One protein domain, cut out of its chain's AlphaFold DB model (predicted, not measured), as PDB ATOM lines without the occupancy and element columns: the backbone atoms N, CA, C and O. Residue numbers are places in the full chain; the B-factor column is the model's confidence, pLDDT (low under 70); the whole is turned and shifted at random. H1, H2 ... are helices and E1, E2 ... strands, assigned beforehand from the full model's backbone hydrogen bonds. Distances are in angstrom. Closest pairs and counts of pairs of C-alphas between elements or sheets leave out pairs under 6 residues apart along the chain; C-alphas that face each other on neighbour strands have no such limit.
ATOM      1  N   GLU A  87      34.883  34.037  -5.293       92.12
ATOM      2  CA  GLU A  87      34.604  32.612  -5.429       92.12
ATOM      3  C   GLU A  87      35.770  31.775  -4.899       92.12
ATOM      4  O   GLU A  87      36.899  32.257  -4.804       92.12
ATOM      5  N   ALA A  88      35.518  30.499  -4.598       89.94
ATOM      6  CA  ALA A  88      36.547  29.606  -4.065       89.94
ATOM      7  C   ALA A  88      37.798  29.575  -4.954       89.94
ATOM      8  O   ALA A  88      38.896  29.758  -4.445       89.94
ATOM      9  N   PHE A  89      37.638  29.444  -6.277       89.06
ATOM     10  CA  PHE A  89      38.769  29.315  -7.202       89.06
ATOM     11  C   PHE A  89      39.715  30.530  -7.211       89.06
ATOM     12  O   PHE A  89      40.883  30.388  -7.567       89.06
ATOM     13  N   HIS A  90      39.246  31.711  -6.787       92.12
ATOM     14  CA  HIS A  90      40.101  32.885  -6.597       92.12
ATOM     15  C   HIS A  90      41.105  32.685  -5.450       92.12
ATOM     16  O   HIS A  90      42.208  33.220  -5.511       92.12
ATOM     17  N   LEU A  91      40.748  31.870  -4.452       92.00
ATOM     18  CA  LEU A  91      41.533  31.530  -3.259       92.00
ATOM     19  C   LEU A  91      42.425  30.291  -3.459       92.00
ATOM     20  O   LEU A  91      42.776  29.607  -2.494       92.00
ATOM     21  N   GLY A  92      42.760  29.970  -4.713       85.62
ATOM     22  CA  GLY A  92      43.840  29.036  -5.020       85.62
ATOM     23  C   GLY A  92      45.221  29.583  -4.600       85.62
ATOM     24  O   GLY A  92      45.307  30.681  -4.052       85.62
ATOM     25  N   PRO A  93      46.318  28.885  -4.907       88.56
ATOM     26  CA  PRO A  93      46.346  27.653  -5.676       88.56
ATOM     27  C   PRO A  93      45.745  26.468  -4.903       88.56
ATOM     28  O   PRO A  93      45.513  26.512  -3.693       88.56
ATOM     29  N   TYR A  94      45.411  25.425  -5.650       84.81
ATOM     30  CA  TYR A  94      44.917  24.155  -5.130       84.81
ATOM     31  C   TYR A  94      45.962  23.101  -5.432       84.81
ATOM     32  O   TYR A  94      46.525  23.119  -6.530       84.81
ATOM     33  N   ALA A  95      46.179  22.174  -4.500       79.38
ATOM     34  CA  ALA A  95      47.044  21.046  -4.785       79.38
ATOM     35  C   ALA A  95      46.525  20.314  -6.028       79.38
ATOM     36  O   ALA A  95      45.334  20.000  -6.151       79.38
ATOM     37  N   LEU A  96      47.423  20.108  -6.992       69.06
ATOM     38  CA  LEU A  96      47.105  19.365  -8.202       69.06
ATOM     39  C   LEU A  96      46.645  17.974  -7.772       69.06
ATOM     40  O   LEU A  96      47.308  17.338  -6.956       69.06
ATOM     41  N   GLN A  97      45.512  17.503  -8.311       58.97
ATOM     42  CA  GLN A  97      45.088  16.128  -8.056       58.97
ATOM     43  C   GLN A  97      46.281  15.215  -8.352       58.97
ATOM     44  O   GLN A  97      46.822  15.302  -9.464       58.97
ATOM     45  N   PRO A  98      46.718  14.367  -7.403       48.56
ATOM     46  CA  PRO A  98      47.761  13.414  -7.710       48.56
ATOM     47  C   PRO A  98      47.322  12.642  -8.957       48.56
ATOM     48  O   PRO A  98      46.219  12.094  -9.002       48.56
ATOM     49  N   LYS A  99      48.180  12.593  -9.984       41.66
ATOM     50  CA  LYS A  99      48.009  11.755 -11.189       41.66
ATOM     51  C   LYS A  99      48.062  10.249 -10.860       41.66
ATOM     52  O   LYS A  99      48.472   9.445 -11.691       41.66
ATOM     53  N   ARG A 118      34.713   3.093   0.036       60.41
ATOM     54  CA  ARG A 118      33.968   4.209   0.664       60.41
ATOM     55  C   ARG A 118      34.624   4.767   1.928       60.41
ATOM     56  O   ARG A 118      33.958   5.459   2.696       60.41
ATOM     57  N   TRP A 119      35.910   4.481   2.147       66.44
ATOM     58  CA  TRP A 119      36.664   4.967   3.313       66.44
ATOM     59  C   TRP A 119      36.533   6.484   3.501       66.44
ATOM     60  O   TRP A 119      36.388   6.965   4.610       66.44
ATOM     61  N   THR A 120      36.451   7.196   2.385       61.66
ATOM     62  CA  THR A 120      36.250   8.633   2.209       61.66
ATOM     63  C   THR A 120      34.966   9.236   2.785       61.66
ATOM     64  O   THR A 120      34.827  10.453   2.843       61.66
ATOM     65  N   THR A 121      33.994   8.392   3.118       64.44
ATOM     66  CA  THR A 121      32.709   8.768   3.734       64.44
ATOM     67  C   THR A 121      32.454   7.963   5.007       64.44
ATOM     68  O   THR A 121      31.385   8.051   5.608       64.44
ATOM     69  N   CYS A 122      33.413   7.120   5.393       70.38
ATOM     70  CA  CYS A 122      33.295   6.260   6.548       70.38
ATOM     71  C   CYS A 122      33.810   7.014   7.768       70.38
ATOM     72  O   CYS A 122      34.996   7.320   7.850       70.38
ATOM     73  N   ARG A 123      32.931   7.233   8.747       66.31
ATOM     74  CA  ARG A 123      33.259   7.911  10.011       66.31
ATOM     75  C   ARG A 123      34.385   7.235  10.809       66.31
ATOM     76  O   ARG A 123      34.987   7.885  11.649       66.31
ATOM     77  N   SER A 124      34.676   5.963  10.525       63.31
ATOM     78  CA  SER A 124      35.766   5.204  11.150       63.31
ATOM     79  C   SER A 124      37.094   5.268  10.388       63.31
ATOM     80  O   SER A 124      38.124   4.919  10.951       63.31
ATOM     81  N   CYS A 125      37.097   5.681   9.115       65.50
ATOM     82  CA  CYS A 125      38.309   5.688   8.277       65.50
ATOM     83  C   CYS A 125      38.760   7.074   7.844       65.50
ATOM     84  O   CYS A 125      39.941   7.265   7.561       65.50
ATOM     85  N   SER A 126      37.826   8.008   7.712       67.81
ATOM     86  CA  SER A 126      38.116   9.381   7.334       67.81
ATOM     87  C   SER A 126      37.793  10.297   8.492       67.81
ATOM     88  O   SER A 126      36.706  10.220   9.066       67.81
ATOM     89  N   TRP A 127      38.727  11.187   8.773       69.94
ATOM     90  CA  TRP A 127      38.506  12.315   9.650       69.94
ATOM     91  C   TRP A 127      37.928  13.484   8.846       69.94
ATOM     92  O   TRP A 127      38.327  13.707   7.701       69.94
ATOM     93  N   GLY A 128      36.974  14.215   9.421       68.88
ATOM     94  CA  GLY A 128      36.402  15.398   8.786       68.88
ATOM     95  C   GLY A 128      35.002  15.747   9.282       68.88
ATOM     96  O   GLY A 128      34.366  14.993  10.021       68.88
ATOM     97  N   PHE A 129      34.508  16.902   8.844       75.06
ATOM     98  CA  PHE A 129      33.147  17.360   9.117       75.06
ATOM     99  C   PHE A 129      32.092  16.438   8.496       75.06
ATOM    100  O   PHE A 129      32.342  15.749   7.503       75.06
ATOM    101  N   ASP A 130      30.873  16.465   9.049       74.00
ATOM    102  CA  ASP A 130      29.768  15.675   8.508       74.00
ATOM    103  C   ASP A 130      29.521  16.028   7.024       74.00
ATOM    104  O   ASP A 130      29.365  17.216   6.704       74.00
ATOM    105  N   PRO A 131      29.444  15.037   6.112       74.25
ATOM    106  CA  PRO A 131      29.281  15.291   4.680       74.25
ATOM    107  C   PRO A 131      28.034  16.108   4.316       74.25
ATOM    108  O   PRO A 131      28.026  16.766   3.277       74.25
ATOM    109  N   GLY A 132      26.985  16.086   5.146       76.56
ATOM    110  CA  GLY A 132      25.771  16.879   4.944       76.56
ATOM    111  C   GLY A 132      25.937  18.368   5.269       76.56
ATOM    112  O   GLY A 132      25.087  19.174   4.894       76.56
ATOM    113  N   SER A 133      27.027  18.751   5.938       76.81
ATOM    114  CA  SER A 133      27.232  20.099   6.487       76.81
ATOM    115  C   SER A 133      28.228  20.972   5.709       76.81
ATOM    116  O   SER A 133      28.353  22.167   5.992       76.81
ATOM    117  N   GLY A 134      28.929  20.422   4.711       82.31
ATOM    118  CA  GLY A 134      30.098  21.082   4.123       82.31
ATOM    119  C   GLY A 134      30.127  21.218   2.598       82.31
ATOM    120  O   GLY A 134      29.174  20.888   1.895       82.31
ATOM    121  N   VAL A 135      31.246  21.747   2.100       86.12
ATOM    122  CA  VAL A 135      31.574  21.940   0.680       86.12
ATOM    123  C   VAL A 135      32.851  21.163   0.365       86.12
ATOM    124  O   VAL A 135      33.857  21.332   1.049       86.12
ATOM    125  N   TRP A 136      32.831  20.330  -0.675       84.31
ATOM    126  CA  TRP A 136      34.023  19.615  -1.139       84.31
ATOM    127  C   TRP A 136      35.053  20.590  -1.715       84.31
ATOM    128  O   TRP A 136      34.752  21.326  -2.657       84.31
ATOM    129  N   MET A 137      36.263  20.596  -1.149       86.69
ATOM    130  CA  MET A 137      37.383  21.386  -1.680       86.69
ATOM    131  C   MET A 137      37.865  20.795  -3.009       86.69
ATOM    132  O   MET A 137      37.709  19.602  -3.229       86.69
ATOM    133  N   GLN A 138      38.424  21.590  -3.926       83.12
ATOM    134  CA  GLN A 138      38.827  21.078  -5.252       83.12
ATOM    135  C   GLN A 138      39.979  20.060  -5.173       83.12
ATOM    136  O   GLN A 138      40.020  19.098  -5.939       83.12
ATOM    137  N   ASP A 139      40.863  20.247  -4.199       80.06
ATOM    138  CA  ASP A 139      42.033  19.435  -3.857       80.06
ATOM    139  C   ASP A 139      41.746  18.432  -2.729       80.06
ATOM    140  O   ASP A 139      42.633  18.038  -1.981       80.06
ATOM    141  N   TRP A 140      40.496  18.000  -2.580       76.19
ATOM    142  CA  TRP A 140      40.063  17.140  -1.476       76.19
ATOM    143  C   TRP A 140      40.772  15.778  -1.368       76.19
ATOM    144  O   TRP A 140      40.669  15.140  -0.321       76.19
ATOM    145  N   TYR A 141      41.435  15.322  -2.436       74.56
ATOM    146  CA  TYR A 141      42.250  14.099  -2.485       74.56
ATOM    147  C   TYR A 141      43.746  14.329  -2.227       74.56
ATOM    148  O   TYR A 141      44.510  13.366  -2.246       74.56
ATOM    149  N   ALA A 142      44.181  15.579  -2.071       78.88
ATOM    150  CA  ALA A 142      45.579  15.883  -1.808       78.88
ATOM    151  C   ALA A 142      46.024  15.289  -0.466       78.88
ATOM    152  O   ALA A 142      45.223  15.176   0.471       78.88
ATOM    153  N   THR A 143      47.306  14.931  -0.377       79.62
ATOM    154  CA  THR A 143      47.928  14.576   0.904       79.62
ATOM    155  C   THR A 143      47.840  15.766   1.865       79.62
ATOM    156  O   THR A 143      47.604  16.901   1.439       79.62
ATOM    157  N   VAL A 144      47.983  15.524   3.171       82.62
ATOM    158  CA  VAL A 144      48.015  16.613   4.164       82.62
ATOM    159  C   VAL A 144      49.165  17.573   3.856       82.62
ATOM    160  O   VAL A 144      48.936  18.776   3.808       82.62
ATOM    161  N   GLU A 145      50.344  17.031   3.542       84.50
ATOM    162  CA  GLU A 145      51.554  17.782   3.183       84.50
ATOM    163  C   GLU A 145      51.332  18.680   1.953       84.50
ATOM    164  O   GLU A 145      51.573  19.886   2.011       84.50
ATOM    165  N   ASP A 146      50.794  18.132   0.854       85.62
ATOM    166  CA  ASP A 146      50.505  18.921  -0.352       85.62
ATOM    167  C   ASP A 146      49.454  19.995  -0.052       85.62
ATOM    168  O   ASP A 146      49.599  21.162  -0.413       85.62
ATOM    169  N   ALA A 147      48.371  19.624   0.629       88.38
ATOM    170  CA  ALA A 147      47.314  20.565   0.964       88.38
ATOM    171  C   ALA A 147      47.825  21.714   1.847       88.38
ATOM    172  O   ALA A 147      47.463  22.866   1.605       88.38
ATOM    173  N   GLN A 148      48.673  21.411   2.831       90.88
ATOM    174  CA  GLN A 148      49.321  22.386   3.702       90.88
ATOM    175  C   GLN A 148      50.219  23.321   2.895       90.88
ATOM    176  O   GLN A 148      50.066  24.537   3.006       90.88
ATOM    177  N   TRP A 149      51.079  22.784   2.023       91.56
ATOM    178  CA  TRP A 149      51.941  23.586   1.152       91.56
ATOM    179  C   TRP A 149      51.135  24.583   0.307       91.56
ATOM    180  O   TRP A 149      51.372  25.791   0.331       91.56
ATOM    181  N   PHE A 150      50.109  24.099  -0.396       92.31
ATOM    182  CA  PHE A 150      49.268  24.946  -1.244       92.31
ATOM    183  C   PHE A 150      48.418  25.941  -0.439       92.31
ATOM    184  O   PHE A 150      48.147  27.045  -0.914       92.31
ATOM    185  N   ALA A 151      48.009  25.592   0.782       94.00
ATOM    186  CA  ALA A 151      47.335  26.523   1.680       94.00
ATOM    187  C   ALA A 151      48.273  27.628   2.178       94.00
ATOM    188  O   ALA A 151      47.839  28.773   2.263       94.00
ATOM    189  N   GLN A 152      49.545  27.325   2.452       95.00
ATOM    190  CA  GLN A 152      50.552  28.332   2.799       95.00
ATOM    191  C   GLN A 152      50.787  29.302   1.632       95.00
ATOM    192  O   GLN A 152      50.796  30.518   1.838       95.00
ATOM    193  N   GLU A 153      50.884  28.793   0.399       95.25
ATOM    194  CA  GLU A 153      50.961  29.642  -0.796       95.25
ATOM    195  C   GLU A 153      49.710  30.514  -0.953       95.25
ATOM    196  O   GLU A 153      49.820  31.726  -1.144       95.25
ATOM    197  N   ALA A 154      48.514  29.929  -0.818       94.44
ATOM    198  CA  ALA A 154      47.254  30.668  -0.888       94.44
ATOM    199  C   ALA A 154      47.159  31.739   0.212       94.44
ATOM    200  O   ALA A 154      46.712  32.854  -0.052       94.44
ATOM    201  N   ALA A 155      47.634  31.433   1.423       95.50
ATOM    202  CA  ALA A 155      47.642  32.357   2.551       95.50
ATOM    203  C   ALA A 155      48.577  33.557   2.345       95.50
ATOM    204  O   ALA A 155      48.309  34.643   2.864       95.50
ATOM    205  N   ALA A 156      49.642  33.393   1.557       94.69
ATOM    206  CA  ALA A 156      50.561  34.472   1.201       94.69
ATOM    207  C   ALA A 156      49.984  35.438   0.146       94.69
ATOM    208  O   ALA A 156      50.484  36.562  -0.014       94.69
ATOM    209  N   ARG A 157      48.917  35.053  -0.565       94.81
ATOM    210  CA  ARG A 157      48.349  35.874  -1.641       94.81
ATOM    211  C   ARG A 157      47.673  37.148  -1.112       94.81
ATOM    212  O   ARG A 157      47.041  37.111  -0.051       94.81
ATOM    213  N   PRO A 158      47.768  38.282  -1.836       94.19
ATOM    214  CA  PRO A 158      47.203  39.563  -1.393       94.19
ATOM    215  C   PRO A 158      45.703  39.508  -1.076       94.19
ATOM    216  O   PRO A 158      45.256  40.061  -0.065       94.19
ATOM    217  N   LEU A 159      44.925  38.796  -1.901       93.69
ATOM    218  CA  LEU A 159      43.483  38.667  -1.712       93.69
ATOM    219  C   LEU A 159      43.151  37.957  -0.395       93.69
ATOM    220  O   LEU A 159      42.321  38.441   0.375       93.69
ATOM    221  N   PHE A 160      43.816  36.833  -0.110       94.88
ATOM    222  CA  PHE A 160      43.586  36.093   1.129       94.88
ATOM    223  C   PHE A 160      44.022  36.895   2.355       94.88
ATOM    224  O   PHE A 160      43.276  36.949   3.330       94.88
ATOM    225  N   ARG A 161      45.186  37.560   2.305       94.75
ATOM    226  CA  ARG A 161      45.660  38.413   3.409       94.75
ATOM    227  C   ARG A 161      44.635  39.480   3.786       94.75
ATOM    228  O   ARG A 161      44.304  39.602   4.961       94.75
ATOM    229  N   THR A 162      44.051  40.145   2.791       93.06
ATOM    230  CA  THR A 162      42.991  41.147   3.002       93.06
ATOM    231  C   THR A 162      41.764  40.546   3.695       93.06
ATOM    232  O   THR A 162      41.230  41.122   4.644       93.06
ATOM    233  N   ILE A 163      41.330  39.355   3.271       93.19
ATOM    234  CA  ILE A 163      40.207  38.640   3.897       93.19
ATOM    235  C   ILE A 163      40.546  38.245   5.343       93.19
ATOM    236  O   ILE A 163      39.731  38.434   6.248       93.19
ATOM    237  N   ALA A 164      41.745  37.709   5.579       93.12
ATOM    238  CA  ALA A 164      42.193  37.291   6.902       93.12
ATOM    239  C   ALA A 164      42.302  38.482   7.868       93.12
ATOM    240  O   ALA A 164      41.883  38.380   9.020       93.12
ATOM    241  N   GLU A 165      42.801  39.630   7.412       92.19
ATOM    242  CA  GLU A 165      42.847  40.875   8.187       92.19
ATOM    243  C   GLU A 165      41.448  41.395   8.537       92.19
ATOM    244  O   GLU A 165      41.196  41.756   9.692       92.19
ATOM    245  N   ALA A 166      40.507  41.369   7.587       89.50
ATOM    246  CA  ALA A 166      39.112  41.734   7.840       89.50
ATOM    247  C   ALA A 166      38.471  40.836   8.918       89.50
ATOM    248  O   ALA A 166      37.826  41.325   9.849       89.50
ATOM    249  N   LEU A 167      38.724  39.524   8.859       90.00
ATOM    250  CA  LEU A 167      38.243  38.572   9.864       90.00
ATOM    251  C   LEU A 167      38.888  38.794  11.240       90.00
ATOM    252  O   LEU A 167      38.188  38.784  12.256       90.00
ATOM    253  N   ARG A 168      40.208  39.014  11.291       89.56
ATOM    254  CA  ARG A 168      40.949  39.243  12.547       89.56
ATOM    255  C   ARG A 168      40.546  40.547  13.232       89.56
ATOM    256  O   ARG A 168      40.445  40.578  14.455       89.56
ATOM    257  N   SER A 169      40.270  41.590  12.455       86.94
ATOM    258  CA  SER A 169      39.835  42.900  12.959       86.94
ATOM    259  C   SER A 169      38.377  42.935  13.437       86.94
ATOM    260  O   SER A 169      37.944  43.941  13.988       86.94
ATOM    261  N   GLY A 170      37.622  41.842  13.279       77.62
ATOM    262  CA  GLY A 170      36.258  41.733  13.799       77.62
ATOM    263  C   GLY A 170      35.193  42.428  12.947       77.62
ATOM    264  O   GLY A 170      34.047  42.501  13.383       77.62
ATOM    265  N   HIS A 171      35.528  42.860  11.726       74.31
ATOM    266  CA  HIS A 171      34.579  43.455  10.771       74.31
ATOM    267  C   HIS A 171      33.557  42.447  10.205       74.31
ATOM    268  O   HIS A 171      32.708  42.810   9.398       74.31
ATOM    269  N   GLY A 172      33.606  41.187  10.649       70.00
ATOM    270  CA  GLY A 172      32.742  40.111  10.172       70.00
ATOM    271  C   GLY A 172      33.268  39.455   8.895       70.00
ATOM    272  O   GLY A 172      34.324  39.804   8.373       70.00
ATOM    273  N   ILE A 173      32.547  38.439   8.420       72.44
ATOM    274  CA  ILE A 173      32.861  37.773   7.152       72.44
ATOM    275  C   ILE A 173      32.359  38.684   6.024       72.44
ATOM    276  O   ILE A 173      31.171  39.000   6.039       72.44
ATOM    277  N   PRO A 174      33.194  39.077   5.044       79.00
ATOM    278  CA  PRO A 174      32.727  39.944   3.970       79.00
ATOM    279  C   PRO A 174      31.597  39.278   3.164       79.00
ATOM    280  O   PRO A 174      31.722  38.122   2.745       79.00
ATOM    281  N   ASP A 175      30.510  40.011   2.913       83.44
ATOM    282  CA  ASP A 175      29.349  39.530   2.138       83.44
ATOM    283  C   ASP A 175      29.696  39.205   0.677       83.44
ATOM    284  O   ASP A 175      28.998  38.447   0.006       83.44
ATOM    285  N   SER A 176      30.819  39.737   0.202       87.69
ATOM    286  CA  SER A 176      31.401  39.467  -1.109       87.69
ATOM    287  C   SER A 176      31.885  38.024  -1.288       87.69
ATOM    288  O   SER A 176      32.088  37.598  -2.426       87.69
ATOM    289  N   LEU A 177      32.074  37.245  -0.215       91.31
ATOM    290  CA  LEU A 177      32.482  35.841  -0.316       91.31
ATOM    291  C   LEU A 177      31.279  34.926  -0.561       91.31
ATOM    292  O   LEU A 177      30.306  34.930   0.197       91.31
ATOM    293  N   THR A 178      31.391  34.041  -1.551       91.50
ATOM    294  CA  THR A 178      30.430  32.941  -1.713       91.50
ATOM    295  C   THR A 178      30.594  31.876  -0.640       91.50
ATOM    296  O   THR A 178      31.645  31.762  -0.015       91.50
ATOM    297  N   ASP A 179      29.572  31.045  -0.435       89.31
ATOM    298  CA  ASP A 179      29.613  29.946   0.541       89.31
ATOM    299  C   ASP A 179      30.824  29.019   0.351       89.31
ATOM    300  O   ASP A 179      31.472  28.629   1.323       89.31
ATOM    301  N   SER A 180      31.178  28.716  -0.899       89.81
ATOM    302  CA  SER A 180      32.365  27.920  -1.229       89.81
ATOM    303  C   SER A 180      33.666  28.657  -0.906       89.81
ATOM    304  O   SER A 180      34.616  28.034  -0.436       89.81
ATOM    305  N   ALA A 181      33.721  29.975  -1.127       91.94
ATOM    306  CA  ALA A 181      34.877  30.790  -0.755       91.94
ATOM    307  C   ALA A 181      35.035  30.862   0.766       91.94
ATOM    308  O   ALA A 181      36.131  30.665   1.277       91.94
ATOM    309  N   LYS A 182      33.933  31.051   1.500       91.88
ATOM    310  CA  LYS A 182      33.923  31.033   2.966       91.88
ATOM    311  C   LYS A 182      34.432  29.686   3.505       91.88
ATOM    312  O   LYS A 182      35.309  29.666   4.365       91.88
ATOM    313  N   ALA A 183      33.962  28.565   2.952       91.06
ATOM    314  CA  ALA A 183      34.478  27.242   3.310       91.06
ATOM    315  C   ALA A 183      35.989  27.117   3.033       91.06
ATOM    316  O   ALA A 183      36.719  26.630   3.894       91.06
ATOM    317  N   ARG A 184      36.478  27.620   1.888       92.75
ATOM    318  CA  ARG A 184      37.915  27.633   1.554       92.75
ATOM    319  C   ARG A 184      38.742  28.538   2.473       92.75
ATOM    320  O   ARG A 184      39.889  28.215   2.753       92.75
ATOM    321  N   VAL A 185      38.193  29.640   2.981       93.75
ATOM    322  CA  VAL A 185      38.898  30.473   3.970       93.75
ATOM    323  C   VAL A 185      39.125  29.707   5.269       93.75
ATOM    324  O   VAL A 185      40.239  29.707   5.788       93.75
ATOM    325  N   LEU A 186      38.093  29.020   5.771       92.88
ATOM    326  CA  LEU A 186      38.232  28.153   6.942       92.88
ATOM    327  C   LEU A 186      39.223  27.008   6.676       92.88
ATOM    328  O   LEU A 186      40.010  26.671   7.551       92.88
ATOM    329  N   ASP A 187      39.206  26.447   5.469       92.69
ATOM    330  CA  ASP A 187      40.121  25.387   5.040       92.69
ATOM    331  C   ASP A 187      41.591  25.808   5.115       92.69
ATOM    332  O   ASP A 187      42.403  25.124   5.730       92.69
ATOM    333  N   ILE A 188      41.917  26.970   4.539       94.00
ATOM    334  CA  ILE A 188      43.271  27.532   4.575       94.00
ATOM    335  C   ILE A 188      43.670  27.857   6.019       94.00
ATOM    336  O   ILE A 188      44.789  27.557   6.416       94.00
ATOM    337  N   ALA A 189      42.759  28.412   6.826       93.88
ATOM    338  CA  ALA A 189      43.035  28.711   8.231       93.88
ATOM    339  C   ALA A 189      43.398  27.452   9.039       93.88
ATOM    340  O   ALA A 189      44.346  27.485   9.820       93.88
ATOM    341  N   VAL A 190      42.676  26.345   8.821       91.94
ATOM    342  CA  VAL A 190      42.976  25.046   9.444       91.94
ATOM    343  C   VAL A 190      44.321  24.504   8.963       91.94
ATOM    344  O   VAL A 190      45.151  24.127   9.780       91.94
ATOM    345  N   LEU A 191      44.558  24.498   7.651       92.31
ATOM    346  CA  LEU A 191      45.774  23.943   7.051       92.31
ATOM    347  C   LEU A 191      47.054  24.708   7.378       92.31
ATOM    348  O   LEU A 191      48.126  24.120   7.404       92.31
ATOM    349  N   VAL A 192      46.948  26.012   7.614       94.25
ATOM    350  CA  VAL A 192      48.073  26.846   8.053       94.25
ATOM    351  C   VAL A 192      48.267  26.773   9.576       94.25
ATOM    352  O   VAL A 192      49.274  27.259  10.077       94.25
ATOM    353  N   GLY A 193      47.333  26.168  10.321       90.69
ATOM    354  CA  GLY A 193      47.393  26.101  11.784       90.69
ATOM    355  C   GLY A 193      47.082  27.435  12.480       90.69
ATOM    356  O   GLY A 193      47.450  27.639  13.632       90.69
ATOM    357  N   ASP A 194      46.406  28.380  11.811       93.19
ATOM    358  CA  ASP A 194      46.081  29.689  12.400       93.19
ATOM    359  C   ASP A 194      44.804  29.606  13.250       93.19
ATOM    360  O   ASP A 194      43.694  29.916  12.801       93.19
ATOM    361  N   VAL A 195      44.973  29.211  14.514       90.38
ATOM    362  CA  VAL A 195      43.892  29.088  15.507       90.38
ATOM    363  C   VAL A 195      43.072  30.379  15.643       90.38
ATOM    364  O   VAL A 195      41.838  30.339  15.701       90.38
ATOM    365  N   ASN A 196      43.724  31.547  15.632       90.25
ATOM    366  CA  ASN A 196      43.044  32.838  15.763       90.25
ATOM    367  C   ASN A 196      42.115  33.102  14.576       90.25
ATOM    368  O   ASN A 196      40.972  33.542  14.755       90.25
ATOM    369  N   LEU A 197      42.587  32.815  13.363       91.81
ATOM    370  CA  LEU A 197      41.773  32.929  12.164       91.81
ATOM    371  C   LEU A 197      40.649  31.890  12.163       91.81
ATOM    372  O   LEU A 197      39.520  32.246  11.828       91.81
ATOM    373  N   VAL A 198      40.899  30.656  12.612       91.31
ATOM    374  CA  VAL A 198      39.857  29.627  12.754       91.31
ATOM    375  C   VAL A 198      38.744  30.081  13.695       91.31
ATOM    376  O   VAL A 198      37.572  29.933  13.352       91.31
ATOM    377  N   HIS A 199      39.050  30.686  14.845       89.06
ATOM    378  CA  HIS A 199      38.017  31.190  15.761       89.06
ATOM    379  C   HIS A 199      37.070  32.204  15.107       89.06
ATOM    380  O   HIS A 199      35.889  32.256  15.460       89.06
ATOM    381  N   ARG A 200      37.567  32.994  14.149       88.75
ATOM    382  CA  ARG A 200      36.765  33.964  13.389       88.75
ATOM    383  C   ARG A 200      36.061  33.307  12.206       88.75
ATOM    384  O   ARG A 200      34.865  33.507  12.010       88.75
ATOM    385  N   ALA A 201      36.777  32.473  11.459       85.69
ATOM    386  CA  ALA A 201      36.277  31.782  10.281       85.69
ATOM    387  C   ALA A 201      35.254  30.690  10.630       85.69
ATOM    388  O   ALA A 201      34.370  30.415   9.832       85.69
ATOM    389  N   LYS A 202      35.276  30.094  11.828       80.56
ATOM    390  CA  LYS A 202      34.321  29.038  12.207       80.56
ATOM    391  C   LYS A 202      32.875  29.515  12.358       80.56
ATOM    392  O   LYS A 202      31.991  28.673  12.502       80.56
ATOM    393  N   LEU A 203      32.641  30.831  12.347       78.31
ATOM    394  CA  LEU A 203      31.306  31.433  12.253       78.31
ATOM    395  C   LEU A 203      30.678  31.227  10.863       78.31
ATOM    396  O   LEU A 203      29.474  31.404  10.687       78.31
ATOM    397  N   ILE A 204      31.480  30.823   9.878       73.69
ATOM    398  CA  ILE A 204      31.023  30.403   8.558       73.69
ATOM    399  C   ILE A 204      30.210  29.111   8.707       73.69
ATOM    400  O   ILE A 204      30.694  28.109   9.232       73.69
ATOM    401  N   GLN A 205      28.970  29.122   8.209       70.38
ATOM    402  CA  GLN A 205      28.045  27.988   8.337       70.38
ATOM    403  C   GLN A 205      28.477  26.749   7.533       70.38
ATOM    404  O   GLN A 205      28.154  25.628   7.916       70.38
ATOM    405  N   ARG A 206      29.201  26.933   6.421       79.94
ATOM    406  CA  ARG A 206      29.656  25.848   5.538       79.94
ATOM    407  C   ARG A 206      31.086  25.428   5.868       79.94
ATOM    408  O   ARG A 206      32.008  26.235   5.782       79.94
ATOM    409  N   ARG A 207      31.274  24.150   6.203       85.25
ATOM    410  CA  ARG A 207      32.584  23.579   6.555       85.25
ATOM    411  C   ARG A 207      33.331  23.045   5.326       85.25
ATOM    412  O   ARG A 207      32.679  22.532   4.415       85.25
ATOM    413  N   PRO A 208      34.668  23.132   5.266       85.19
ATOM    414  CA  PRO A 208      35.428  22.514   4.189       85.19
ATOM    415  C   PRO A 208      35.482  20.998   4.363       85.19
ATOM    416  O   PRO A 208      35.841  20.501   5.423       85.19
ATOM    417  N   LEU A 209      35.126  20.251   3.322       79.94
ATOM    418  CA  LEU A 209      35.214  18.795   3.325       79.94
ATOM    419  C   LEU A 209      36.507  18.360   2.637       79.94
ATOM    420  O   LEU A 209      36.682  18.568   1.431       79.94
ATOM    421  N   ARG A 210      37.380  17.721   3.417       75.50
ATOM    422  CA  ARG A 210      38.606  17.052   2.971       75.50
ATOM    423  C   ARG A 210      38.565  15.570   3.315       75.50
ATOM    424  O   ARG A 210      37.753  15.145   4.134       75.50
ATOM    425  N   ARG A 211      39.393  14.772   2.637       69.62
ATOM    426  CA  ARG A 211      39.412  13.311   2.785       69.62
ATOM    427  C   ARG A 211      40.764  12.820   3.254       69.62
ATOM    428  O   ARG A 211      41.471  12.145   2.513       69.62
ATOM    429  N   TRP A 212      41.080  13.129   4.498       70.25
ATOM    430  CA  TRP A 212      42.264  12.585   5.134       70.25
ATOM    431  C   TRP A 212      41.905  11.447   6.062       70.25
ATOM    432  O   TRP A 212      40.815  11.370   6.640       70.25
ATOM    433  N   ARG A 213      42.840  10.524   6.163       70.25
ATOM    434  CA  ARG A 213      42.789   9.450   7.129       70.25
ATOM    435  C   ARG A 213      43.339   9.981   8.442       70.25
ATOM    436  O   ARG A 213      44.195  10.859   8.460       70.25
ATOM    437  N   TRP A 214      42.871   9.439   9.558       68.50
ATOM    438  CA  TRP A 214      43.427   9.826  10.855       68.50
ATOM    439  C   TRP A 214      44.931   9.501  10.939       68.50
ATOM    440  O   TRP A 214      45.678  10.242  11.570       68.50
ATOM    441  N   GLN A 215      45.385   8.465  10.219       70.00
ATOM    442  CA  GLN A 215      46.797   8.088  10.090       70.00
ATOM    443  C   GLN A 215      47.671   9.168   9.436       70.00
ATOM    444  O   GLN A 215      48.893   9.119   9.569       70.00
ATOM    445  N   ASP A 216      47.067  10.120   8.720       71.75
ATOM    446  CA  ASP A 216      47.806  11.219   8.100       71.75
ATOM    447  C   ASP A 216      48.228  12.262   9.153       71.75
ATOM    448  O   ASP A 216      49.260  12.907   9.002       71.75
ATOM    449  N   PHE A 217      47.475  12.374  10.255       70.06
ATOM    450  CA  PHE A 217      47.746  13.299  11.363       70.06
ATOM    451  C   PHE A 217      48.439  12.629  12.537       70.06
ATOM    452  O   PHE A 217      49.181  13.276  13.274       70.06
ATOM    453  N   ILE A 218      48.168  11.342  12.727       68.81
ATOM    454  CA  ILE A 218      48.513  10.618  13.939       68.81
ATOM    455  C   ILE A 218      49.201   9.325  13.550       68.81
ATOM    456  O   ILE A 218      48.611   8.417  12.964       68.81
ATOM    457  N   TYR A 219      50.469   9.248  13.905       70.75
ATOM    458  CA  TYR A 219      51.263   8.050  13.809       70.75
ATOM    459  C   TYR A 219      51.185   7.295  15.131       70.75
ATOM    460  O   TYR A 219      51.586   7.791  16.177       70.75
ATOM    461  N   MET A 220      50.669   6.072  15.087       62.97
ATOM    462  CA  MET A 220      50.831   5.143  16.202       62.97
ATOM    463  C   MET A 220      52.066   4.307  15.910       62.97
ATOM    464  O   MET A 220      52.098   3.610  14.885       62.97
ATOM    465  N   SER A 221      53.071   4.373  16.779       57.84
ATOM    466  CA  SER A 221      54.221   3.487  16.656       57.84
ATOM    467  C   SER A 221      53.733   2.045  16.811       57.84
ATOM    468  O   SER A 221      53.060   1.688  17.777       57.84
ATOM    469  N   LYS A 222      53.994   1.221  15.793       55.72
ATOM    470  CA  LYS A 222      53.810  -0.228  15.869       55.72
ATOM    471  C   LYS A 222      55.191  -0.824  16.042       55.72
ATOM    472  O   LYS A 222      56.019  -0.657  15.143       55.72
ATOM    473  N   ASP A 223      55.433  -1.541  17.131       46.34
ATOM    474  CA  ASP A 223      56.664  -2.315  17.212       46.34
ATOM    475  C   ASP A 223      56.584  -3.491  16.212       46.34
ATOM    476  O   ASP A 223      55.704  -4.363  16.273       46.34
ATOM    477  N   LEU A 224      57.456  -3.441  15.197       35.97
ATOM    478  CA  LEU A 224      57.370  -4.219  13.949       35.97
ATOM    479  C   LEU A 224      57.575  -5.724  14.146       35.97
ATOM    480  O   LEU A 224      57.234  -6.506  13.259       35.97
ATOM    481  N   LEU A 225      58.124  -6.142  15.286       33.12
ATOM    482  CA  LEU A 225      58.385  -7.552  15.570       33.12
ATOM    483  C   LEU A 225      57.115  -8.354  15.853       33.12
ATOM    484  O   LEU A 225      57.121  -9.568  15.650       33.12
ATOM    485  N   VAL A 226      56.028  -7.704  16.289       41.34
ATOM    486  CA  VAL A 226      54.794  -8.423  16.621       41.34
ATOM    487  C   VAL A 226      53.517  -7.697  16.194       41.34
ATOM    488  O   VAL A 226      52.477  -8.319  16.210       41.34
ATOM    489  N   GLY A 227      53.511  -6.433  15.758       40.97
ATOM    490  CA  GLY A 227      52.275  -5.811  15.239       40.97
ATOM    491  C   GLY A 227      51.188  -5.514  16.292       40.97
ATOM    492  O   GLY A 227      50.160  -4.938  15.942       40.97
ATOM    493  N   TRP A 228      51.417  -5.850  17.568       48.44
ATOM    494  CA  TRP A 228      50.403  -5.801  18.635       48.44
ATOM    495  C   TRP A 228      50.685  -4.807  19.772       48.44
ATOM    496  O   TRP A 228      49.829  -4.641  20.640       48.44
ATOM    497  N   VAL A 229      51.849  -4.149  19.801       45.66
ATOM    498  CA  VAL A 229      52.189  -3.166  20.843       45.66
ATOM    499  C   VAL A 229      52.194  -1.770  20.224       45.66
ATOM    500  O   VAL A 229      52.956  -1.493  19.298       45.66
ATOM    501  N   GLN A 230      51.256  -0.938  20.681       53.34
ATOM    502  CA  GLN A 230      51.174   0.486  20.362       53.34
ATOM    503  C   GLN A 230      51.935   1.227  21.463       53.34
ATOM    504  O   GLN A 230      51.394   1.374  22.552       53.34
ATOM    505  N   ASP A 231      53.187   1.617  21.216       49.59
ATOM    506  CA  ASP A 231      54.071   2.176  22.259       49.59
ATOM    507  C   ASP A 231      53.952   3.698  22.422       49.59
ATOM    508  O   ASP A 231      54.493   4.279  23.363       49.59
ATOM    509  N   GLY A 232      53.245   4.370  21.516       58.53
ATOM    510  CA  GLY A 232      53.082   5.811  21.574       58.53
ATOM    511  C   GLY A 232      52.193   6.354  20.470       58.53
ATOM    512  O   GLY A 232      51.978   5.721  19.430       58.53
ATOM    513  N   LEU A 233      51.667   7.547  20.729       65.62
ATOM    514  CA  LEU A 233      50.857   8.304  19.793       65.62
ATOM    515  C   LEU A 233      51.610   9.580  19.418       65.62
ATOM    516  O   LEU A 233      51.697  10.509  20.216       65.62
ATOM    517  N   ASP A 234      52.171   9.613  18.216       70.50
ATOM    518  CA  ASP A 234      52.909  10.757  17.689       70.50
ATOM    519  C   ASP A 234      52.014  11.542  16.731       70.50
ATOM    520  O   ASP A 234      51.438  10.986  15.797       70.50
ATOM    521  N   VAL A 235      51.896  12.850  16.936       72.69
ATOM    522  CA  VAL A 235      51.169  13.725  16.007       72.69
ATOM    523  C   VAL A 235      52.155  14.336  15.031       72.69
ATOM    524  O   VAL A 235      53.139  14.947  15.441       72.69
ATOM    525  N   ARG A 236      51.885  14.163  13.736       76.38
ATOM    526  CA  ARG A 236      52.733  14.679  12.654       76.38
ATOM    527  C   ARG A 236      52.550  16.179  12.458       76.38
ATOM    528  O   ARG A 236      53.529  16.898  12.349       76.38
ATOM    529  N   GLU A 237      51.297  16.627  12.472       79.75
ATOM    530  CA  GLU A 237      50.906  18.014  12.195       79.75
ATOM    531  C   GLU A 237      50.059  18.567  13.355       79.75
ATOM    532  O   GLU A 237      48.825  18.618  13.248       79.75
ATOM    533  N   PRO A 238      50.682  18.921  14.500       81.12
ATOM    534  CA  PRO A 238      49.955  19.327  15.700       81.12
ATOM    535  C   PRO A 238      49.108  20.578  15.460       81.12
ATOM    536  O   PRO A 238      47.907  20.560  15.723       81.12
ATOM    537  N   ASP A 239      49.673  21.613  14.845       85.44
ATOM    538  CA  ASP A 239      48.970  22.882  14.630       85.44
ATOM    539  C   ASP A 239      47.714  22.712  13.756       85.44
ATOM    540  O   ASP A 239      46.663  23.298  14.031       85.44
ATOM    541  N   ILE A 240      47.781  21.850  12.731       87.38
ATOM    542  CA  ILE A 240      46.619  21.530  11.886       87.38
ATOM    543  C   ILE A 240      45.574  20.756  12.692       87.38
ATOM    544  O   ILE A 240      44.376  21.030  12.570       87.38
ATOM    545  N   LEU A 241      46.005  19.796  13.516       83.44
ATOM    546  CA  LEU A 241      45.118  18.994  14.356       83.44
ATOM    547  C   LEU A 241      44.332  19.869  15.345       83.44
ATOM    548  O   LEU A 241      43.103  19.775  15.404       83.44
ATOM    549  N   GLU A 242      45.011  20.754  16.073       85.06
ATOM    550  CA  GLU A 242      44.372  21.702  16.993       85.06
ATOM    551  C   GLU A 242      43.419  22.649  16.254       85.06
ATOM    552  O   GLU A 242      42.244  22.767  16.614       85.06
ATOM    553  N   ALA A 243      43.880  23.282  15.172       88.69
ATOM    554  CA  ALA A 243      43.060  24.204  14.393       88.69
ATOM    555  C   ALA A 243      41.794  23.519  13.842       88.69
ATOM    556  O   ALA A 243      40.692  24.075  13.884       88.69
ATOM    557  N   ALA A 244      41.912  22.277  13.377       86.06
ATOM    558  CA  ALA A 244      40.790  21.489  12.885       86.06
ATOM    559  C   ALA A 244      39.784  21.125  13.988       86.06
ATOM    560  O   ALA A 244      38.575  21.163  13.736       86.06
ATOM    561  N   LEU A 245      40.255  20.794  15.193       84.19
ATOM    562  CA  LEU A 245      39.406  20.550  16.364       84.19
ATOM    563  C   LEU A 245      38.617  21.804  16.745       84.19
ATOM    564  O   LEU A 245      37.395  21.754  16.885       84.19
ATOM    565  N   ILE A 246      39.286  22.957  16.812       85.81
ATOM    566  CA  ILE A 246      38.657  24.251  17.120       85.81
ATOM    567  C   ILE A 246      37.631  24.645  16.050       85.81
ATOM    568  O   ILE A 246      36.601  25.265  16.357       85.81
ATOM    569  N   ALA A 247      37.885  24.267  14.794       85.94
ATOM    570  CA  ALA A 247      36.948  24.442  13.694       85.94
ATOM    571  C   ALA A 247      35.691  23.560  13.828       85.94
ATOM    572  O   ALA A 247      34.701  23.835  13.146       85.94
ATOM    573  N   GLY A 248      35.696  22.559  14.716       81.06
ATOM    574  CA  GLY A 248      34.575  21.667  15.006       81.06
ATOM    575  C   GLY A 248      34.656  20.305  14.316       81.06
ATOM    576  O   GLY A 248      33.616  19.676  14.115       81.06
ATOM    577  N   ASN A 249      35.846  19.853  13.903       79.25
ATOM    578  CA  ASN A 249      36.005  18.472  13.450       79.25
ATOM    579  C   ASN A 249      35.824  17.501  14.622       79.25
ATOM    580  O   ASN A 249      36.370  17.714  15.701       79.25
ATOM    581  N   SER A 250      35.085  16.413  14.391       72.56
ATOM    582  CA  SER A 250      34.817  15.391  15.407       72.56
ATOM    583  C   SER A 250      35.720  14.172  15.229       72.56
ATOM    584  O   SER A 250      35.941  13.699  14.112       72.56
ATOM    585  N   PHE A 251      36.197  13.648  16.358       67.38
ATOM    586  CA  PHE A 251      36.942  12.392  16.461       67.38
ATOM    587  C   PHE A 251      36.133  11.269  17.119       67.38
ATOM    588  O   PHE A 251      36.657  10.185  17.350       67.38
ATOM    589  N   GLU A 252      34.843  11.492  17.384       61.78
ATOM    590  CA  GLU A 252      33.980  10.587  18.161       61.78
ATOM    591  C   GLU A 252      33.780   9.189  17.549       61.78
ATOM    592  O   GLU A 252      33.206   8.324  18.203       61.78
ATOM    593  N   GLY A 253      34.199   8.969  16.299       56.75
ATOM    594  CA  GLY A 253      34.108   7.679  15.606       56.75
ATOM    595  C   GLY A 253      35.445   7.123  15.121       56.75
ATOM    596  O   GLY A 253      35.445   6.111  14.417       56.75
ATOM    597  N   LEU A 254      36.560   7.787  15.443       61.47
ATOM    598  CA  LEU A 254      37.885   7.379  14.993       61.47
ATOM    599  C   LEU A 254      38.483   6.384  15.976       61.47
ATOM    600  O   LEU A 254      38.815   6.722  17.108       61.47
ATOM    601  N   GLU A 255      38.615   5.154  15.499       59.34
ATOM    602  CA  GLU A 255      39.180   4.031  16.228       59.34
ATOM    603  C   GLU A 255      40.511   3.654  15.571       59.34
ATOM    604  O   GLU A 255      40.570   3.356  14.373       59.34
ATOM    605  N   GLY A 256      41.591   3.695  16.349       52.62
ATOM    606  CA  GLY A 256      42.889   3.179  15.940       52.62
ATOM    607  C   GLY A 256      42.964   1.673  16.189       52.62
ATOM    608  O   GLY A 256      42.517   1.208  17.233       52.62
ATOM    609  N   GLY A 257      43.544   0.918  15.248       50.12
ATOM    610  CA  GLY A 257      43.860  -0.507  15.424       50.12
ATOM    611  C   GLY A 257      43.112  -1.473  14.498       50.12
ATOM    612  O   GLY A 257      42.302  -1.083  13.655       50.12
ATOM    613  N   GLU A 258      43.427  -2.764  14.622       48.81
ATOM    614  CA  GLU A 258      42.697  -3.819  13.913       48.81
ATOM    615  C   GLU A 258      41.258  -3.953  14.440       48.81
ATOM    616  O   GLU A 258      40.924  -3.460  15.515       48.81
ATOM    617  N   ALA A 259      40.398  -4.690  13.725       45.50
ATOM    618  CA  ALA A 259      38.995  -4.902  14.110       45.50
ATOM    619  C   ALA A 259      38.797  -5.451  15.544       45.50
ATOM    620  O   ALA A 259      37.711  -5.306  16.097       45.50
ATOM    621  N   TYR A 260      39.838  -6.052  16.128       44.47
ATOM    622  CA  TYR A 260      39.852  -6.623  17.474       44.47
ATOM    623  C   TYR A 260      40.328  -5.655  18.576       44.47
ATOM    624  O   TYR A 260      40.118  -5.959  19.743       44.47
ATOM    625  N   TYR A 261      40.938  -4.510  18.234       52.78
ATOM    626  CA  TYR A 261      41.597  -3.592  19.182       52.78
ATOM    627  C   TYR A 261      41.245  -2.143  18.871       52.78
ATOM    628  O   TYR A 261      42.112  -1.329  18.564       52.78
ATOM    629  N   ARG A 262      39.949  -1.839  18.881       59.16
ATOM    630  CA  ARG A 262      39.450  -0.497  18.589       59.16
ATOM    631  C   ARG A 262      39.654   0.377  19.813       59.16
ATOM    632  O   ARG A 262      38.870   0.313  20.752       59.16
ATOM    633  N   THR A 263      40.704   1.184  19.792       62.47
ATOM    634  CA  THR A 263      40.889   2.235  20.787       62.47
ATOM    635  C   THR A 263      40.441   3.555  20.176       62.47
ATOM    636  O   THR A 263      41.027   3.966  19.167       62.47
ATOM    637  N   PRO A 264      39.411   4.229  20.720       69.00
ATOM    638  CA  PRO A 264      39.044   5.519  20.186       69.00
ATOM    639  C   PRO A 264      40.112   6.558  20.537       69.00
ATOM    640  O   PRO A 264      40.805   6.487  21.557       69.00
ATOM    641  N   LEU A 265      40.318   7.486  19.605       70.50
ATOM    642  CA  LEU A 265      41.467   8.380  19.660       70.50
ATOM    643  C   LEU A 265      41.452   9.274  20.906       70.50
ATOM    644  O   LEU A 265      42.503   9.509  21.492       70.50
ATOM    645  N   ARG A 266      40.280   9.772  21.320       71.44
ATOM    646  CA  ARG A 266      40.168  10.667  22.486       71.44
ATOM    647  C   ARG A 266      40.709  10.009  23.761       71.44
ATOM    648  O   ARG A 266      41.389  10.665  24.544       71.44
ATOM    649  N   GLU A 267      40.469   8.710  23.938       70.56
ATOM    650  CA  GLU A 267      40.974   7.938  25.067       70.56
ATOM    651  C   GLU A 267      42.473   7.682  24.928       70.56
ATOM    652  O   GLU A 267      43.200   7.853  25.900       70.56
ATOM    653  N   ALA A 268      42.963   7.355  23.727       70.38
ATOM    654  CA  ALA A 268      44.401   7.223  23.486       70.38
ATOM    655  C   ALA A 268      45.161   8.514  23.838       70.38
ATOM    656  O   ALA A 268      46.174   8.453  24.526       70.38
ATOM    657  N   VAL A 269      44.638   9.675  23.433       70.50
ATOM    658  CA  VAL A 269      45.218  10.998  23.718       70.50
ATOM    659  C   VAL A 269      45.240  11.318  25.210       70.50
ATOM    660  O   VAL A 269      46.226  11.843  25.724       70.50
ATOM    661  N   ALA A 270      44.160  11.007  25.924       68.56
ATOM    662  CA  ALA A 270      44.096  11.232  27.362       68.56
ATOM    663  C   ALA A 270      45.119  10.380  28.138       68.56
ATOM    664  O   ALA A 270      45.561  10.792  29.210       68.56
ATOM    665  N   LEU A 271      45.497   9.215  27.599       64.19
ATOM    666  CA  LEU A 271      46.405   8.262  28.243       64.19
ATOM    667  C   LEU A 271      47.857   8.373  27.795       64.19
ATOM    668  O   LEU A 271      48.739   8.031  28.577       64.19
ATOM    669  N   SER A 272      48.120   8.877  26.588       64.44
ATOM    670  CA  SER A 272      49.447   8.924  25.966       64.44
ATOM    671  C   SER A 272      50.419   9.909  26.624       64.44
ATOM    672  O   SER A 272      51.341  10.351  25.950       64.44
ATOM    673  N   GLY A 273      50.196  10.280  27.895       57.97
ATOM    674  CA  GLY A 273      50.859  11.330  28.665       57.97
ATOM    675  C   GLY A 273      52.295  11.557  28.223       57.97
ATOM    676  O   GLY A 273      53.194  10.859  28.680       57.97
ATOM    677  N   HIS A 274      52.481  12.505  27.301       58.28
ATOM    678  CA  HIS A 274      53.760  12.783  26.659       58.28
ATOM    679  C   HIS A 274      54.557  13.717  27.570       58.28
ATOM    680  O   HIS A 274      54.197  14.894  27.695       58.28
ATOM    681  N   PRO A 275      55.632  13.246  28.224       49.38
ATOM    682  CA  PRO A 275      56.483  14.120  29.004       49.38
ATOM    683  C   PRO A 275      57.425  14.844  28.035       49.38
ATOM    684  O   PRO A 275      58.420  14.280  27.585       49.38
ATOM    685  N   GLY A 276      57.110  16.090  27.668       58.81
ATOM    686  CA  GLY A 276      57.971  16.864  26.771       58.81
ATOM    687  C   GLY A 276      57.360  18.144  26.186       58.81
ATOM    688  O   GLY A 276      56.239  18.521  26.539       58.81
ATOM    689  N   PRO A 277      58.101  18.825  25.284       46.59
ATOM    690  CA  PRO A 277      57.594  19.943  24.487       46.59
ATOM    691  C   PRO A 277      56.488  19.421  23.559       46.59
ATOM    692  O   PRO A 277      56.756  18.806  22.534       46.59
ATOM    693  N   GLY A 278      55.241  19.577  23.991       62.31
ATOM    694  CA  GLY A 278      54.067  18.930  23.397       62.31
ATOM    695  C   GLY A 278      52.961  18.665  24.420       62.31
ATOM    696  O   GLY A 278      51.812  18.477  24.036       62.31
ATOM    697  N   LEU A 279      53.270  18.718  25.722       68.75
ATOM    698  CA  LEU A 279      52.281  18.588  26.796       68.75
ATOM    699  C   LEU A 279      51.179  19.659  26.724       68.75
ATOM    700  O   LEU A 279      50.010  19.347  26.929       68.75
ATOM    701  N   GLU A 280      51.530  20.913  26.426       72.88
ATOM    702  CA  GLU A 280      50.555  22.008  26.286       72.88
ATOM    703  C   GLU A 280      49.589  21.757  25.125       72.88
ATOM    704  O   GLU A 280      48.377  21.837  25.310       72.88
ATOM    705  N   PHE A 281      50.128  21.358  23.970       74.69
ATOM    706  CA  PHE A 281      49.344  20.938  22.814       74.69
ATOM    707  C   PHE A 281      48.414  19.771  23.167       74.69
ATOM    708  O   PHE A 281      47.216  19.827  22.907       74.69
ATOM    709  N   TRP A 282      48.936  18.735  23.825       73.25
ATOM    710  CA  TRP A 282      48.141  17.570  24.200       73.25
ATOM    711  C   TRP A 282      47.048  17.881  25.217       73.25
ATOM    712  O   TRP A 282      45.953  17.332  25.114       73.25
ATOM    713  N   ASN A 283      47.307  18.788  26.156       73.38
ATOM    714  CA  ASN A 283      46.284  19.289  27.065       73.38
ATOM    715  C   ASN A 283      45.193  20.051  26.299       73.38
ATOM    716  O   ASN A 283      44.016  19.775  26.512       73.38
ATOM    717  N   ALA A 284      45.564  20.933  25.364       75.19
ATOM    718  CA  ALA A 284      44.604  21.656  24.530       75.19
ATOM    719  C   ALA A 284      43.755  20.697  23.677       75.19
ATOM    720  O   ALA A 284      42.528  20.792  23.656       75.19
ATOM    721  N   VAL A 285      44.387  19.716  23.030       75.56
ATOM    722  CA  VAL A 285      43.699  18.678  22.251       75.56
ATOM    723  C   VAL A 285      42.781  17.836  23.134       75.56
ATOM    724  O   VAL A 285      41.640  17.590  22.748       75.56
ATOM    725  N   ARG A 286      43.233  17.418  24.323       73.12
ATOM    726  CA  ARG A 286      42.414  16.669  25.287       73.12
ATOM    727  C   ARG A 286      41.165  17.459  25.666       73.12
ATOM    728  O   ARG A 286      40.070  16.910  25.598       73.12
ATOM    729  N   ASP A 287      41.314  18.734  26.007       74.06
ATOM    730  CA  ASP A 287      40.195  19.590  26.408       74.06
ATOM    731  C   ASP A 287      39.191  19.796  25.257       74.06
ATOM    732  O   ASP A 287      37.983  19.880  25.482       74.06
ATOM    733  N   LEU A 288      39.671  19.815  24.007       75.81
ATOM    734  CA  LEU A 288      38.831  19.892  22.805       75.81
ATOM    735  C   LEU A 288      38.142  18.560  22.458       75.81
ATOM    736  O   LEU A 288      37.030  18.567  21.926       75.81
ATOM    737  N   LEU A 289      38.790  17.425  22.736       70.88
ATOM    738  CA  LEU A 289      38.300  16.076  22.430       70.88
ATOM    739  C   LEU A 289      37.354  15.496  23.486       70.88
ATOM    740  O   LEU A 289      36.594  14.578  23.170       70.88
TER     741      LEU A 289
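Overview. This is residues 87 to 99 and 118 to 289 of the 492 residues of the protein "Hypothetical protein" of Symbiodinium sp. CCMP2592 (UniProt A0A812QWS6). Short helices gather round H4, with H1, H2 and H5 packed on it, H3 packed on H5, and the small parallel strand pair E1 and E2 over one side of H4. H7, near the middle, bridges this cluster to a looser part, where H9 and H8 pack in turn and the hairpin E3 and E4 makes the far end of the long axis. The printed part has 185 residues with nine named helices and four named strands, in the order H1 E1 H2 H3 H4 H5 E2 H6 E3 E4 H7 H8 H9, and is mostly helix. It is compact, with a radius of gyration of the C-alphas of 17.0 A and spans of 55 by 37 by 27 A.

Arrangement. H1, residues 88 to 91, touches H4, residues 179 to 191, the closest C-alphas being those of Ala 88 and Ala 181, 3.9 A apart. E1, residues 134 to 136, and E2, residues 207 to 209, are parallel neighbours; N 135 and O 207 are within hydrogen-bond range at 2.8 A. With H2, residues 144 to 156, H3, residues 158 to 168, H4 and H5, residues 195 to 201, between them, they form a strand-helix-strand unit, two parallel neighbour strands joined through helices. H2 touches residues 188 to 191 of H4 alone, closest at C-alphas 151 and 188, 5.1 A. H3 touches H5, closest at C-alphas 167 and 200, 6.0 A. H4, the hub, forms a helical hairpin with H5, a shallow tilt of 6 degrees, opposite ways, closest at C-alphas 186 and 201, 5.3 A. H6, residues 214 to 217, touches no helix. E3, residues 218 to 222, and E4, residues 230 to 235, form an antiparallel hairpin, with N 219 and O 234 2.7 A apart. H7, residues 238 to 246, touches H9, residues 279 to 289, closest at C-alphas 242 and 285, 6.1 A. H8, residues 265 to 271, forms a helical hairpin with H9, closest at C-alphas 266 and 289, 5.7 A. Every O i to N i+4 pair is within hydrogen-bond range in H2, H3, H4, H7, H8 and H9, and 2 of 3 in H5; H1 and H6 are too short for one.

Along the chain. H1 begins at C-alpha 88 (36.547, 29.606, -4.065). H2 measures 18.3 A, H3 15.3 A, H4 18.4 A, E4 13.9 A and H9 14.9 A, ending at C-alpha 289 (38.300, 16.076, 22.430).

Size, cuts and confidence. The C-alphas farthest apart, of Asp 175 and Leu 225, are 56.9 A apart. Residues 100 to 117 are not printed; C-alphas 99 and 118 are 19.9 A apart. The link from H7 to H8 is long. Mean pLDDT of the printed part is 75.9; 55 residues are under 70, among them 220 to 233 and 251 to 264.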